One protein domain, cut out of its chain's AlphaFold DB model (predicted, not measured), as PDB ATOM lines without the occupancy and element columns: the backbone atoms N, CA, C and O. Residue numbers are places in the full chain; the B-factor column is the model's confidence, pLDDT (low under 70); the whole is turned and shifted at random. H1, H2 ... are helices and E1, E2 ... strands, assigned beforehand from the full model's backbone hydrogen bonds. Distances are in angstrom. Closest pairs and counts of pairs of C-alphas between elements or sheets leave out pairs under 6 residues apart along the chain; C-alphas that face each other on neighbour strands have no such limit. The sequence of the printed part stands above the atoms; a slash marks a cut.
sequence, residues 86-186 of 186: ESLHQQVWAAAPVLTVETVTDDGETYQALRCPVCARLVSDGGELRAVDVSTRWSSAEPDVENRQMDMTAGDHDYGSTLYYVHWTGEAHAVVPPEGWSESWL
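This is residues 86 to 186 of the 186 residues of an uncharacterized protein of Rathayibacter sp. VKM Ac-2759 (UniProt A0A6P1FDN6). A strongly twisted, curled sheet of six strands makes the body, with helix H1 over E6 on one face; the separate hairpin of E1 and E2 reaches away as an arm, and its tip, residues 105 to 110, sticks out. The 101 printed residues have one named helix, then eight named strands, H1 and E1 to E8. The large sheet runs E7, E6, E3, E4, E5, E8 and is mixed; the class is mostly strand. The whole is compact, with a radius of gyration of the C-alphas of 13.4 A, and spans 44 by 28 by 27 A.

H1, residues 86 to 95, is on the large sheet, making two layers, a helix on one face of a sheet. It lies over E6, residues 162 to 168, at a height over the sheet of 9.7 A, and their closest C-alphas, of Trp 93 and Tyr 164, are 5.7 A apart. Every O i to N i+4 pair of H1 is within hydrogen-bond range. E1, residues 100 to 106, and E2, residues 109 to 115, form an antiparallel hairpin, with N 102 and O 113 at 2.8 A. E3, residues 128 to 133, E4, residues 138 to 144, and E5, residues 149 to 153, form a meander, each strand the antiparallel neighbour of the one before, with N 131 and O 139 at 2.9 A and N 142 and O 151 at 2.8 A. E6 is antiparallel to E3, with N 166 and O 130 at 2.8 A, closing a Greek key, a meander whose first strand pairs with a fourth. E7, residues 172 to 175, forms a hairpin with E6, N 167 and O 173 at 2.9 A. E8, residues 182 to 185, is parallel to E5, N 184 and O 150 at 2.9 A.

H1 begins at C-alpha 86 (-15.252, -54.558, 25.857) and is 14.3 A long; E1 measures 17.8 A, E2 17.4 A and E4 18.6 A. E8 ends at C-alpha 185 (-1.042, -39.662, 31.506).

The C-alphas of Glu 86 and Gly 108, the two farthest apart, are 46.0 A apart. The printed part has no cut; the link from E2 to E3, residues 116 to 127, is long. Residues 126 and 154 to 160 have pLDDT under 70.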
ATOM      1  N   GLU A  86     -14.917 -55.638  24.919       90.62
ATOM      2  CA  GLU A  86     -15.252 -54.558  25.857       90.62
ATOM      3  C   GLU A  86     -15.828 -55.099  27.173       90.62
ATOM      4  O   GLU A  86     -15.403 -54.691  28.255       90.62
ATOM      5  N   SER A  87     -16.744 -56.070  27.094       91.62
ATOM      6  CA  SER A  87     -17.297 -56.726  28.282       91.62
ATOM      7  C   SER A  87     -16.223 -57.465  29.080       91.62
ATOM      8  O   SER A  87     -16.224 -57.410  30.311       91.62
ATOM      9  N   LEU A  88     -15.288 -58.140  28.406       93.50
ATOM     10  CA  LEU A  88     -14.176 -58.813  29.070       93.50
ATOM     11  C   LEU A  88     -13.252 -57.806  29.763       93.50
ATOM     12  O   LEU A  88     -12.842 -58.053  30.894       93.50
ATOM     13  N   HIS A  89     -12.973 -56.658  29.143       92.88
ATOM     14  CA  HIS A  89     -12.172 -55.606  29.768       92.88
ATOM     15  C   HIS A  89     -12.806 -55.091  31.066       92.88
ATOM     16  O   HIS A  89     -12.132 -54.988  32.091       92.88
ATOM     17  N   GLN A  90     -14.119 -54.849  31.056       91.00
ATOM     18  CA  GLN A  90     -14.862 -54.453  32.256       91.00
ATOM     19  C   GLN A  90     -14.839 -55.538  33.341       91.00
ATOM     20  O   GLN A  90     -14.707 -55.228  34.524       91.00
ATOM     21  N   GLN A  91     -14.942 -56.812  32.952       95.25
ATOM     22  CA  GLN A  91     -14.865 -57.937  33.887       95.25
ATOM     23  C   GLN A  91     -13.483 -58.064  34.530       95.25
ATOM     24  O   GLN A  91     -13.409 -58.339  35.725       95.25
ATOM     25  N   VAL A  92     -12.402 -57.840  33.776       94.06
ATOM     26  CA  VAL A  92     -11.035 -57.829  34.320       94.06
ATOM     27  C   VAL A  92     -10.899 -56.753  35.394       94.06
ATOM     28  O   VAL A  92     -10.475 -57.067  36.505       94.06
ATOM     29  N   TRP A  93     -11.326 -55.520  35.102       94.19
ATOM     30  CA  TRP A  93     -11.300 -54.429  36.078       94.19
ATOM     31  C   TRP A  93     -12.127 -54.756  37.328       94.19
ATOM     32  O   TRP A  93     -11.664 -54.578  38.450       94.19
ATOM     33  N   ALA A  94     -13.342 -55.282  37.149       94.75
ATOM     34  CA  ALA A  94     -14.238 -55.615  38.256       94.75
ATOM     35  C   ALA A  94     -13.749 -56.795  39.119       94.75
ATOM     36  O   ALA A  94     -14.070 -56.859  40.304       94.75
ATOM     37  N   ALA A  95     -13.011 -57.742  38.534       96.38
ATOM     38  CA  ALA A  95     -12.484 -58.907  39.241       96.38
ATOM     39  C   ALA A  95     -11.170 -58.616  39.985       96.38
ATOM     40  O   ALA A  95     -10.828 -59.340  40.923       96.38
ATOM     41  N   ALA A  96     -10.426 -57.589  39.570       96.69
ATOM     42  CA  ALA A  96      -9.175 -57.205  40.206       96.69
ATOM     43  C   ALA A  96      -9.423 -56.657  41.631       96.69
ATOM     44  O   ALA A  96     -10.269 -55.782  41.825       96.69
ATOM     45  N   PRO A  97      -8.687 -57.138  42.650       97.38
ATOM     46  CA  PRO A  97      -8.773 -56.600  44.000       97.38
ATOM     47  C   PRO A  97      -8.466 -55.099  44.072       97.38
ATOM     48  O   PRO A  97      -7.462 -54.618  43.544       97.38
ATOM     49  N   VAL A  98      -9.314 -54.366  44.790       98.06
ATOM     50  CA  VAL A  98      -9.174 -52.918  44.977       98.06
ATOM     51  C   VAL A  98      -8.076 -52.623  46.001       98.06
ATOM     52  O   VAL A  98      -8.076 -53.185  47.098       98.06
ATOM     53  N   LEU A  99      -7.146 -51.729  45.658       97.38
ATOM     54  CA  LEU A  99      -6.148 -51.205  46.592       97.38
ATOM     55  C   LEU A  99      -6.838 -50.491  47.757       97.38
ATOM     56  O   LEU A  99      -7.811 -49.765  47.569       97.38
ATOM     57  N   THR A 100      -6.322 -50.660  48.972       96.75
ATOM     58  CA  THR A 100      -6.896 -50.012  50.157       96.75
ATOM     59  C   THR A 100      -6.051 -48.823  50.569       96.75
ATOM     60  O   THR A 100      -4.838 -48.955  50.720       96.75
ATOM     61  N   VAL A 101      -6.692 -47.678  50.794       95.50
ATOM     62  CA  VAL A 101      -6.028 -46.515  51.388       95.50
ATOM     63  C   VAL A 101      -5.778 -46.788  52.869       95.50
ATOM     64  O   VAL A 101      -6.692 -47.189  53.591       95.50
ATOM     65  N   GLU A 102      -4.551 -46.560  53.320       94.12
ATOM     66  CA  GLU A 102      -4.134 -46.752  54.702       94.12
ATOM     67  C   GLU A 102      -3.334 -45.557  55.217       94.12
ATOM     68  O   GLU A 102      -2.487 -45.008  54.516       94.12
ATOM     69  N   THR A 103      -3.580 -45.186  56.474       93.81
ATOM     70  CA  THR A 103      -2.739 -44.245  57.213       93.81
ATOM     71  C   THR A 103      -1.554 -44.988  57.816       93.81
ATOM     72  O   THR A 103      -1.743 -45.836  58.687       93.81
ATOM     73  N   VAL A 104      -0.344 -44.640  57.394       90.88
ATOM     74  CA  VAL A 104       0.904 -45.231  57.882       90.88
ATOM     75  C   VAL A 104       1.632 -44.198  58.728       90.88
ATOM     76  O   VAL A 104       1.684 -43.027  58.359       90.88
ATOM     77  N   THR A 105       2.183 -44.631  59.862       91.12
ATOM     78  CA  THR A 105       3.122 -43.834  60.653       91.12
ATOM     79  C   THR A 105       4.470 -44.537  60.637       91.12
ATOM     80  O   THR A 105       4.582 -45.634  61.183       91.12
ATOM     81  N   ASP A 106       5.466 -43.902  60.029       86.38
ATOM     82  CA  ASP A 106       6.833 -44.412  59.931       86.38
ATOM     83  C   ASP A 106       7.826 -43.297  60.272       86.38
ATOM     84  O   ASP A 106       7.614 -42.144  59.906       86.38
ATOM     85  N   ASP A 107       8.843 -43.614  61.070       85.81
ATOM     86  CA  ASP A 107       9.857 -42.668  61.570       85.81
ATOM     87  C   ASP A 107       9.323 -41.321  62.124       85.81
ATOM     88  O   ASP A 107      10.012 -40.302  62.154       85.81
ATOM     89  N   GLY A 108       8.094 -41.323  62.652       88.62
ATOM     90  CA  GLY A 108       7.439 -40.139  63.222       88.62
ATOM     91  C   GLY A 108       6.680 -39.274  62.211       88.62
ATOM     92  O   GLY A 108       6.014 -38.322  62.620       88.62
ATOM     93  N   GLU A 109       6.707 -39.625  60.928       89.50
ATOM     94  CA  GLU A 109       5.881 -39.025  59.884       89.50
ATOM     95  C   GLU A 109       4.620 -39.865  59.660       89.50
ATOM     96  O   GLU A 109       4.629 -41.086  59.789       89.50
ATOM     97  N   THR A 110       3.490 -39.210  59.381       90.81
ATOM     98  CA  THR A 110       2.215 -39.883  59.091       90.81
ATOM     99  C   THR A 110       1.736 -39.492  57.705       90.81
ATOM    100  O   THR A 110       1.557 -38.306  57.438       90.81
ATOM    101  N   TYR A 111       1.496 -40.482  56.851       89.44
ATOM    102  CA  TYR A 111       1.095 -40.287  55.459       89.44
ATOM    103  C   TYR A 111       0.020 -41.298  55.041       89.44
ATOM    104  O   TYR A 111      -0.227 -42.297  55.721       89.44
ATOM    105  N   GLN A 112      -0.673 -41.011  53.939       92.31
ATOM    106  CA  GLN A 112      -1.583 -41.964  53.303       92.31
ATOM    107  C   GLN A 112      -0.804 -42.794  52.279       92.31
ATOM    108  O   GLN A 112      -0.041 -42.249  51.488       92.31
ATOM    109  N   ALA A 113      -1.027 -44.102  52.264       92.69
ATOM    110  CA  ALA A 113      -0.442 -45.021  51.298       92.69
ATOM    111  C   ALA A 113      -1.513 -45.961  50.736       92.69
ATOM    112  O   ALA A 113      -2.589 -46.124  51.313       92.69
ATOM    113  N   LEU A 114      -1.208 -46.613  49.614       95.69
ATOM    114  CA  LEU A 114      -2.014 -47.716  49.099       95.69
ATOM    115  C   LEU A 114      -1.422 -49.048  49.545       95.69
ATOM    116  O   LEU A 114      -0.229 -49.292  49.369       95.69
ATOM    117  N   ARG A 115      -2.267 -49.934  50.070       96.00
ATOM    118  CA  ARG A 115      -1.919 -51.322  50.372       96.00
ATOM    119  C   ARG A 115      -2.525 -52.260  49.336       96.00
ATOM    120  O   ARG A 115      -3.700 -52.162  48.983       96.00
ATOM    121  N   CYS A 116      -1.707 -53.197  48.871       96.25
ATOM    122  CA  CYS A 116      -2.136 -54.277  48.000       96.25
ATOM    123  C   CYS A 116      -2.862 -55.357  48.819       96.25
ATOM    124  O   CYS A 116      -2.244 -55.944  49.709       96.25
ATOM    125  N   PRO A 117      -4.133 -55.681  48.522       96.38
ATOM    126  CA  PRO A 117      -4.890 -56.679  49.282       96.38
ATOM    127  C   PRO A 117      -4.408 -58.119  49.042       96.38
ATOM    128  O   PRO A 117      -4.747 -59.007  49.817       96.38
ATOM    129  N   VAL A 118      -3.621 -58.361  47.986       95.69
ATOM    130  CA  VAL A 118      -3.125 -59.701  47.630       95.69
ATOM    131  C   VAL A 118      -1.916 -60.089  48.479       95.69
ATOM    132  O   VAL A 118      -1.916 -61.141  49.110       95.69
ATOM    133  N   CYS A 119      -0.893 -59.231  48.540       94.62
ATOM    134  CA  CYS A 119       0.334 -59.503  49.299       94.62
ATOM    135  C   CYS A 119       0.433 -58.751  50.630       94.62
ATOM    136  O   CYS A 119       1.429 -58.894  51.338       94.62
ATOM    137  N   ALA A 120      -0.567 -57.928  50.954       93.56
ATOM    138  CA  ALA A 120      -0.615 -57.076  52.136       93.56
ATOM    139  C   ALA A 120       0.581 -56.119  52.279       93.56
ATOM    140  O   ALA A 120       0.831 -55.640  53.380       93.56
ATOM    141  N   ARG A 121       1.315 -55.803  51.204       93.75
ATOM    142  CA  ARG A 121       2.403 -54.806  51.207       93.75
ATOM    143  C   ARG A 121       1.910 -53.443  50.737       93.75
ATOM    144  O   ARG A 121       0.950 -53.368  49.966       93.75
ATOM    145  N   LEU A 122       2.572 -52.384  51.200       93.12
ATOM    146  CA  LEU A 122       2.367 -51.048  50.649       93.12
ATOM    147  C   LEU A 122       2.914 -51.011  49.224       93.12
ATOM    148  O   LEU A 122       3.960 -51.588  48.947       93.12
ATOM    149  N   VAL A 123       2.208 -50.321  48.336       92.00
ATOM    150  CA  VAL A 123       2.624 -50.155  46.939       92.00
ATOM    151  C   VAL A 123       3.945 -49.385  46.837       92.00
ATOM    152  O   VAL A 123       4.749 -49.661  45.956       92.00
ATOM    153  N   SER A 124       4.196 -48.460  47.766       83.50
ATOM    154  CA  SER A 124       5.427 -47.666  47.841       83.50
ATOM    155  C   SER A 124       6.610 -48.385  48.509       83.50
ATOM    156  O   SER A 124       7.722 -47.862  48.484       83.50
ATOM    157  N   ASP A 125       6.411 -49.567  49.102       80.31
ATOM    158  CA  ASP A 125       7.440 -50.270  49.884       80.31
ATOM    159  C   ASP A 125       8.156 -51.341  49.045       80.31
ATOM    160  O   ASP A 125       7.845 -52.535  49.090       80.31
ATOM    161  N   GLY A 126       9.102 -50.886  48.216       67.94
ATOM    162  CA  GLY A 126      10.020 -51.750  47.459       67.94
ATOM    163  C   GLY A 126       9.385 -52.561  46.321       67.94
ATOM    164  O   GLY A 126      10.030 -53.470  45.793       67.94
ATOM    165  N   GLY A 127       8.137 -52.258  45.957       78.81
ATOM    166  CA  GLY A 127       7.436 -52.797  44.792       78.81
ATOM    167  C   GLY A 127       7.370 -51.801  43.634       78.81
ATOM    168  O   GLY A 127       7.650 -50.616  43.793       78.81
ATOM    169  N   GLU A 128       6.983 -52.289  42.457       90.62
ATOM    170  CA  GLU A 128       6.630 -51.439  41.316       90.62
ATOM    171  C   GLU A 128       5.119 -51.477  41.099       90.62
ATOM    172  O   GLU A 128       4.510 -52.547  41.169       90.62
ATOM    173  N   LEU A 129       4.514 -50.335  40.778       94.56
ATOM    174  CA  LEU A 129       3.158 -50.283  40.245       94.56
ATOM    175  C   LEU A 129       3.226 -49.962  38.751       94.56
ATOM    176  O   LEU A 129       3.959 -49.074  38.313       94.56
ATOM    177  N   ARG A 130       2.480 -50.726  37.955       93.62
ATOM    178  CA  ARG A 130       2.433 -50.579  36.502       93.62
ATOM    179  C   ARG A 130       0.991 -50.493  36.029       93.62
ATOM    180  O   ARG A 130       0.185 -51.328  36.426       93.62
ATOM    181  N   ALA A 131       0.671 -49.533  35.170       93.25
ATOM    182  CA  ALA A 131      -0.599 -49.527  34.449       93.25
ATOM    183  C   ALA A 131      -0.493 -50.478  33.249       93.25
ATOM    184  O   ALA A 131       0.483 -50.412  32.495       93.25
ATOM    185  N   VAL A 132      -1.471 -51.370  33.087       92.31
ATOM    186  CA  VAL A 132      -1.558 -52.299  31.955       92.31
ATOM    187  C   VAL A 132      -2.695 -51.857  31.046       92.31
ATOM    188  O   VAL A 132      -3.844 -51.821  31.480       92.31
ATOM    189  N   ASP A 133      -2.396 -51.523  29.792       90.38
ATOM    190  CA  ASP A 133      -3.409 -51.105  28.814       90.38
ATOM    191  C   ASP A 133      -4.099 -52.297  28.117       90.38
ATOM    192  O   ASP A 133      -3.717 -53.459  28.276       90.38
ATOM    193  N   VAL A 134      -5.122 -52.017  27.301       87.62
ATOM    194  CA  VAL A 134      -5.836 -53.035  26.496       87.62
ATOM    195  C   VAL A 134      -4.951 -53.785  25.489       87.62
ATOM    196  O   VAL A 134      -5.325 -54.858  25.022       87.62
ATOM    197  N   SER A 135      -3.777 -53.244  25.149       86.62
ATOM    198  CA  SER A 135      -2.758 -53.910  24.324       86.62
ATOM    199  C   SER A 135      -1.740 -54.682  25.171       86.62
ATOM    200  O   SER A 135      -0.734 -55.160  24.647       86.62
ATOM    201  N   THR A 136      -1.994 -54.832  26.474       87.69
ATOM    202  CA  THR A 136      -1.146 -55.507  27.465       87.69
ATOM    203  C   THR A 136       0.238 -54.879  27.648       87.69
ATOM    204  O   THR A 136       1.155 -55.534  28.145       87.69
ATOM    205  N   ARG A 137       0.408 -53.607  27.269       88.06
ATOM    206  CA  ARG A 137       1.656 -52.861  27.490       88.06
ATOM    207  C   ARG A 137       1.705 -52.329  28.914       88.06
ATOM    208  O   ARG A 137       0.668 -52.016  29.490       88.06
ATOM    209  N   TRP A 138       2.911 -52.263  29.472       89.38
ATOM    210  CA  TRP A 138       3.152 -51.881  30.862       89.38
ATOM    211  C   TRP A 138       3.782 -50.492  30.913       89.38
ATOM    212  O   TRP A 138       4.853 -50.277  30.343       89.38
ATOM    213  N   SER A 139       3.146 -49.588  31.646       90.00
ATOM    214  CA  SER A 139       3.619 -48.224  31.898       90.00
ATOM    215  C   SER A 139       3.949 -48.060  33.377       90.00
ATOM    216  O   SER A 139       3.310 -48.702  34.208       90.00
ATOM    217  N   SER A 140       4.945 -47.241  33.737       90.81
ATOM    218  CA  SER A 140       5.144 -46.876  35.149       90.81
ATOM    219  C   SER A 140       3.884 -46.188  35.660       90.81
ATOM    220  O   SER A 140       3.335 -45.349  34.951       90.81
ATOM    221  N   ALA A 141       3.438 -46.544  36.860       92.50
ATOM    222  CA  ALA A 141       2.346 -45.870  37.538       92.50
ATOM    223  C   ALA A 141       2.782 -45.508  38.956       92.50
ATOM    224  O   ALA A 141       3.340 -46.341  39.668       92.50
ATOM    225  N   GLU A 142       2.503 -44.283  39.370       92.62
ATOM    226  CA  GLU A 142       2.787 -43.774  40.702       92.62
ATOM    227  C   GLU A 142       1.477 -43.261  41.319       92.62
ATOM    228  O   GLU A 142       0.756 -42.490  40.686       92.62
ATOM    229  N   PRO A 143       1.102 -43.727  42.523       93.31
ATOM    230  CA  PRO A 143      -0.109 -43.253  43.175       93.31
ATOM    231  C   PRO A 143       0.132 -41.917  43.888       93.31
ATOM    232  O   PRO A 143       0.866 -41.863  44.876       93.31
ATOM    233  N   ASP A 144      -0.582 -40.876  43.474       92.19
ATOM    234  CA  ASP A 144      -0.767 -39.653  44.251       92.19
ATOM    235  C   ASP A 144      -2.001 -39.818  45.149       92.19
ATOM    236  O   ASP A 144      -3.159 -39.612  44.762       92.19
ATOM    237  N   VAL A 145      -1.745 -40.251  46.384       91.81
ATOM    238  CA  VAL A 145      -2.800 -40.562  47.355       91.81
ATOM    239  C   VAL A 145      -3.531 -39.311  47.842       91.81
ATOM    240  O   VAL A 145      -4.715 -39.390  48.178       91.81
ATOM    241  N   GLU A 146      -2.864 -38.157  47.855       89.44
ATOM    242  CA  GLU A 146      -3.450 -36.896  48.311       89.44
ATOM    243  C   GLU A 146      -4.482 -36.380  47.305       89.44
ATOM    244  O   GLU A 146      -5.597 -36.014  47.693       89.44
ATOM    245  N   ASN A 147      -4.148 -36.433  46.012       92.56
ATOM    246  CA  ASN A 147      -5.039 -36.015  44.931       92.56
ATOM    247  C   ASN A 147      -5.968 -37.129  44.432       92.56
ATOM    248  O   ASN A 147      -6.843 -36.869  43.602       92.56
ATOM    249  N   ARG A 148      -5.838 -38.350  44.973       95.44
ATOM    250  CA  ARG A 148      -6.579 -39.548  44.537       95.44
ATOM    251  C   ARG A 148      -6.397 -39.761  43.038       95.44
ATOM    252  O   ARG A 148      -7.359 -39.818  42.268       95.44
ATOM    253  N   GLN A 149      -5.143 -39.819  42.626       94.56
ATOM    254  CA  GLN A 149      -4.753 -39.868  41.230       94.56
ATOM    255  C   GLN A 149      -3.701 -40.953  41.008       94.56
ATOM    256  O   GLN A 149      -2.886 -41.244  41.880       94.56
ATOM    257  N   MET A 150      -3.766 -41.598  39.849       93.31
ATOM    258  CA  MET A 150      -2.709 -42.456  39.330       93.31
ATOM    259  C   MET A 150      -1.977 -41.690  38.236       93.31
ATOM    260  O   MET A 150      -2.556 -41.416  37.181       93.31
ATOM    261  N   ASP A 151      -0.720 -41.349  38.493       91.81
ATOM    262  CA  ASP A 151       0.156 -40.705  37.525       91.81
ATOM    263  C   ASP A 151       0.908 -41.778  36.752       91.81
ATOM    264  O   ASP A 151       1.634 -42.589  37.328       91.81
ATOM    265  N   MET A 152       0.731 -41.818  35.436       89.69
ATOM    266  CA  MET A 152       1.424 -42.780  34.590       89.69
ATOM    267  C   MET A 152       2.466 -42.058  33.765       89.69
ATOM    268  O   MET A 152       2.178 -41.068  33.095       89.69
ATOM    269  N   THR A 153       3.681 -42.590  33.799       84.38
ATOM    270  CA  THR A 153       4.791 -42.114  32.979       84.38
ATOM    271  C   THR A 153       5.182 -43.228  32.032       84.38
ATOM    272  O   THR A 153       5.494 -44.348  32.457       84.38
ATOM    273  N   ALA A 154       5.183 -42.942  30.736       67.81
ATOM    274  CA  ALA A 154       5.606 -43.925  29.754       67.81
ATOM    275  C   ALA A 154       6.425 -43.319  28.615       67.81
ATOM    276  O   ALA A 154       6.568 -42.110  28.475       67.81
ATOM    277  N   GLY A 155       7.072 -44.210  27.861       57.91
ATOM    278  CA  GLY A 155       8.012 -43.839  26.809       57.91
ATOM    279  C   GLY A 155       7.373 -43.488  25.463       57.91
ATOM    280  O   GLY A 155       8.104 -43.003  24.605       57.91
ATOM    281  N   ASP A 156       6.070 -43.737  25.244       58.91
ATOM    282  CA  ASP A 156       5.443 -43.589  23.917       58.91
ATOM    283  C   ASP A 156       3.944 -43.229  23.980       58.91
ATOM    284  O   ASP A 156       3.168 -43.959  24.575       58.91
ATOM    285  N   HIS A 157       3.522 -42.132  23.341       56.97
ATOM    286  CA  HIS A 157       2.303 -41.360  23.673       56.97
ATOM    287  C   HIS A 157       0.948 -41.924  23.179       56.97
ATOM    288  O   HIS A 157      -0.089 -41.313  23.436       56.97
ATOM    289  N   ASP A 158       0.921 -43.051  22.463       60.84
ATOM    290  CA  ASP A 158      -0.325 -43.630  21.932       60.84
ATOM    291  C   ASP A 158      -0.880 -44.690  22.894       60.84
ATOM    292  O   ASP A 158      -0.460 -45.854  22.860       60.84
ATOM    293  N   TYR A 159      -1.837 -44.307  23.745       62.06
ATOM    294  CA  TYR A 159      -2.440 -45.194  24.748       62.06
ATOM    295  C   TYR A 159      -3.920 -45.491  24.485       62.06
ATOM    296  O   TYR A 159      -4.690 -44.642  24.035       62.06
ATOM    297  N   GLY A 160      -4.308 -46.724  24.817       62.41
ATOM    298  CA  GLY A 160      -5.697 -47.102  25.073       62.41
ATOM    299  C   GLY A 160      -6.002 -47.035  26.573       62.41
ATOM    300  O   GLY A 160      -5.095 -46.879  27.383       62.41
ATOM    301  N   SER A 161      -7.275 -47.162  26.946       80.00
ATOM    302  CA  SER A 161      -7.717 -47.170  28.349       80.00
ATOM    303  C   SER A 161      -6.958 -48.195  29.205       80.00
ATOM    304  O   SER A 161      -6.679 -49.306  28.738       80.00
ATOM    305  N   THR A 162      -6.662 -47.847  30.460       89.88
ATOM    306  CA  THR A 162      -6.091 -48.780  31.440       89.88
ATOM    307  C   THR A 162      -7.044 -49.951  31.657       89.88
ATOM    308  O   THR A 162      -8.226 -49.765  31.944       89.88
ATOM    309  N   LEU A 163      -6.532 -51.171  31.506       92.75
ATOM    310  CA  LEU A 163      -7.279 -52.405  31.723       92.75
ATOM    311  C   LEU A 163      -7.267 -52.811  33.203       92.75
ATOM    312  O   LEU A 163      -8.276 -53.293  33.710       92.75
ATOM    313  N   TYR A 164      -6.120 -52.657  33.870       95.00
ATOM    314  CA  TYR A 164      -5.894 -52.859  35.309       95.00
ATOM    315  C   TYR A 164      -4.478 -52.377  35.678       95.00
ATOM    316  O   TYR A 164      -3.700 -51.985  34.806       95.00
ATOM    317  N   TYR A 165      -4.118 -52.442  36.960       95.81
ATOM    318  CA  TYR A 165      -2.765 -52.175  37.444       95.81
ATOM    319  C   TYR A 165      -2.098 -53.462  37.928       95.81
ATOM    320  O   TYR A 165      -2.747 -54.347  38.480       95.81
ATOM    321  N   VAL A 166      -0.783 -53.563  37.773       96.00
ATOM    322  CA  VAL A 166       0.028 -54.633  38.355       96.00
ATOM    323  C   VAL A 166       0.886 -54.055  39.461       96.00
ATOM    324  O   VAL A 166       1.729 -53.199  39.207       96.00
ATOM    325  N   HIS A 167       0.709 -54.566  40.676       96.31
ATOM    326  CA  HIS A 167       1.682 -54.391  41.746       96.31
ATOM    327  C   HIS A 167       2.674 -55.559  41.714       96.31
ATOM    328  O   HIS A 167       2.288 -56.713  41.917       96.31
ATOM    329  N   TRP A 168       3.944 -55.267  41.446       93.25
ATOM    330  CA  TRP A 168       5.015 -56.248  41.315       93.25
ATOM    331  C   TRP A 168       5.950 -56.208  42.523       93.25
ATOM    332  O   TRP A 168       6.594 -55.201  42.794       93.25
ATOM    333  N   THR A 169       6.080 -57.342  43.215       90.75
ATOM    334  CA  THR A 169       7.006 -57.507  44.361       90.75
ATOM    335  C   THR A 169       7.915 -58.734  44.203       90.75
ATOM    336  O   THR A 169       8.372 -59.320  45.183       90.75
ATOM    337  N   GLY A 170       8.148 -59.145  42.951       88.81
ATOM    338  CA  GLY A 170       8.714 -60.447  42.566       88.81
ATOM    339  C   GLY A 170       7.658 -61.417  42.019       88.81
ATOM    340  O   GLY A 170       7.989 -62.306  41.241       88.81
ATOM    341  N   GLU A 171       6.390 -61.184  42.365       91.50
ATOM    342  CA  GLU A 171       5.193 -61.798  41.787       91.50
ATOM    343  C   GLU A 171       4.216 -60.684  41.372       91.50
ATOM    344  O   GLU A 171       4.176 -59.625  42.013       91.50
ATOM    345  N   ALA A 172       3.480 -60.896  40.276       93.69
ATOM    346  CA  ALA A 172       2.519 -59.935  39.738       93.69
ATOM    347  C   ALA A 172       1.154 -60.078  40.418       93.69
ATOM    348  O   ALA A 172       0.529 -61.135  40.344       93.69
ATOM    349  N   HIS A 173       0.646 -58.986  40.984       95.19
ATOM    350  CA  HIS A 173      -0.713 -58.919  41.515       95.19
ATOM    351  C   HIS A 173      -1.541 -57.930  40.700       95.19
ATOM    352  O   HIS A 173      -1.273 -56.728  40.731       95.19
ATOM    353  N   ALA A 174      -2.553 -58.431  39.990       96.75
ATOM    354  CA  ALA A 174      -3.551 -57.576  39.361       96.75
ATOM    355  C   ALA A 174      -4.359 -56.851  40.445       96.75
ATOM    356  O   ALA A 174      -4.856 -57.488  41.374       96.75
ATOM    357  N   VAL A 175      -4.462 -55.532  40.338       97.19
ATOM    358  CA  VAL A 175      -5.150 -54.645  41.278       97.19
ATOM    359  C   VAL A 175      -5.777 -53.466  40.535       97.19
ATOM    360  O   VAL A 175      -5.427 -53.181  39.390       97.19
ATOM    361  N   VAL A 176      -6.691 -52.758  41.192       97.25
ATOM    362  CA  VAL A 176      -7.274 -51.501  40.691       97.25
ATOM    363  C   VAL A 176      -7.260 -50.426  41.780       97.25
ATOM    364  O   VAL A 176      -7.279 -50.764  42.971       97.25
ATOM    365  N   PRO A 177      -7.201 -49.132  41.415       96.12
ATOM    366  CA  PRO A 177      -7.310 -48.046  42.379       96.12
ATOM    367  C   PRO A 177      -8.671 -48.054  43.096       96.12
ATOM    368  O   PRO A 177      -9.646 -48.608  42.577       96.12
ATOM    369  N   PRO A 178      -8.769 -47.409  44.272       96.44
ATOM    370  CA  PRO A 178     -10.054 -47.153  44.907       96.44
ATOM    371  C   PRO A 178     -11.008 -46.376  43.991       96.44
ATOM    372  O   PRO A 178     -10.592 -45.602  43.128       96.44
ATOM    373  N   GLU A 179     -12.310 -46.537  44.218       93.88
ATOM    374  CA  GLU A 179     -13.331 -45.796  43.476       93.88
ATOM    375  C   GLU A 179     -13.132 -44.272  43.598       93.88
ATOM    376  O   GLU A 179     -12.786 -43.747  44.661       93.88
ATOM    377  N   GLY A 180     -13.370 -43.556  42.497       92.81
ATOM    378  CA  GLY A 180     -13.264 -42.098  42.435       92.81
ATOM    379  C   GLY A 180     -11.843 -41.566  42.254       92.81
ATOM    380  O   GLY A 180     -11.660 -40.351  42.286       92.81
ATOM    381  N   TRP A 181     -10.856 -42.444  42.062       95.12
ATOM    382  CA  TRP A 181      -9.517 -42.041  41.653       95.12
ATOM    383  C   TRP A 181      -9.476 -41.700  40.165       95.12
ATOM    384  O   TRP A 181     -10.150 -42.333  39.351       95.12
ATOM    385  N   SER A 182      -8.690 -40.685  39.823       93.56
ATOM    386  CA  SER A 182      -8.470 -40.255  38.441       93.56
ATOM    387  C   SER A 182      -7.158 -40.800  37.883       93.56
ATOM    388  O   SER A 182      -6.285 -41.228  38.633       93.56
ATOM    389  N   GLU A 183      -7.014 -40.777  36.562       91.69
ATOM    390  CA  GLU A 183      -5.783 -41.160  35.871       91.69
ATOM    391  C   GLU A 183      -5.187 -39.935  35.164       91.69
ATOM    392  O   GLU A 183      -5.919 -39.157  34.544       91.69
ATOM    393  N   SER A 184      -3.869 -39.763  35.252       89.00
ATOM    394  CA  SER A 184      -3.101 -38.719  34.569       89.00
ATOM    395  C   SER A 184      -1.988 -39.347  33.749       89.00
ATOM    396  O   SER A 184      -1.083 -39.978  34.289       89.00
ATOM    397  N   TRP A 185      -2.067 -39.192  32.432       84.12
ATOM    398  CA  TRP A 185      -1.042 -39.662  31.506       84.12
ATOM    399  C   TRP A 185      -0.092 -38.504  31.198       84.12
ATOM    400  O   TRP A 185      -0.522 -37.507  30.609       84.12
ATOM    401  N   LEU A 186       1.168 -38.637  31.625       73.50
ATOM    402  CA  LEU A 186       2.243 -37.657  31.442       73.50
ATOM    403  C   LEU A 186       3.218 -38.068  30.335       73.50
ATOM    404  O   LEU A 186       3.525 -39.279  30.217       73.50
TER     405      LEU A 186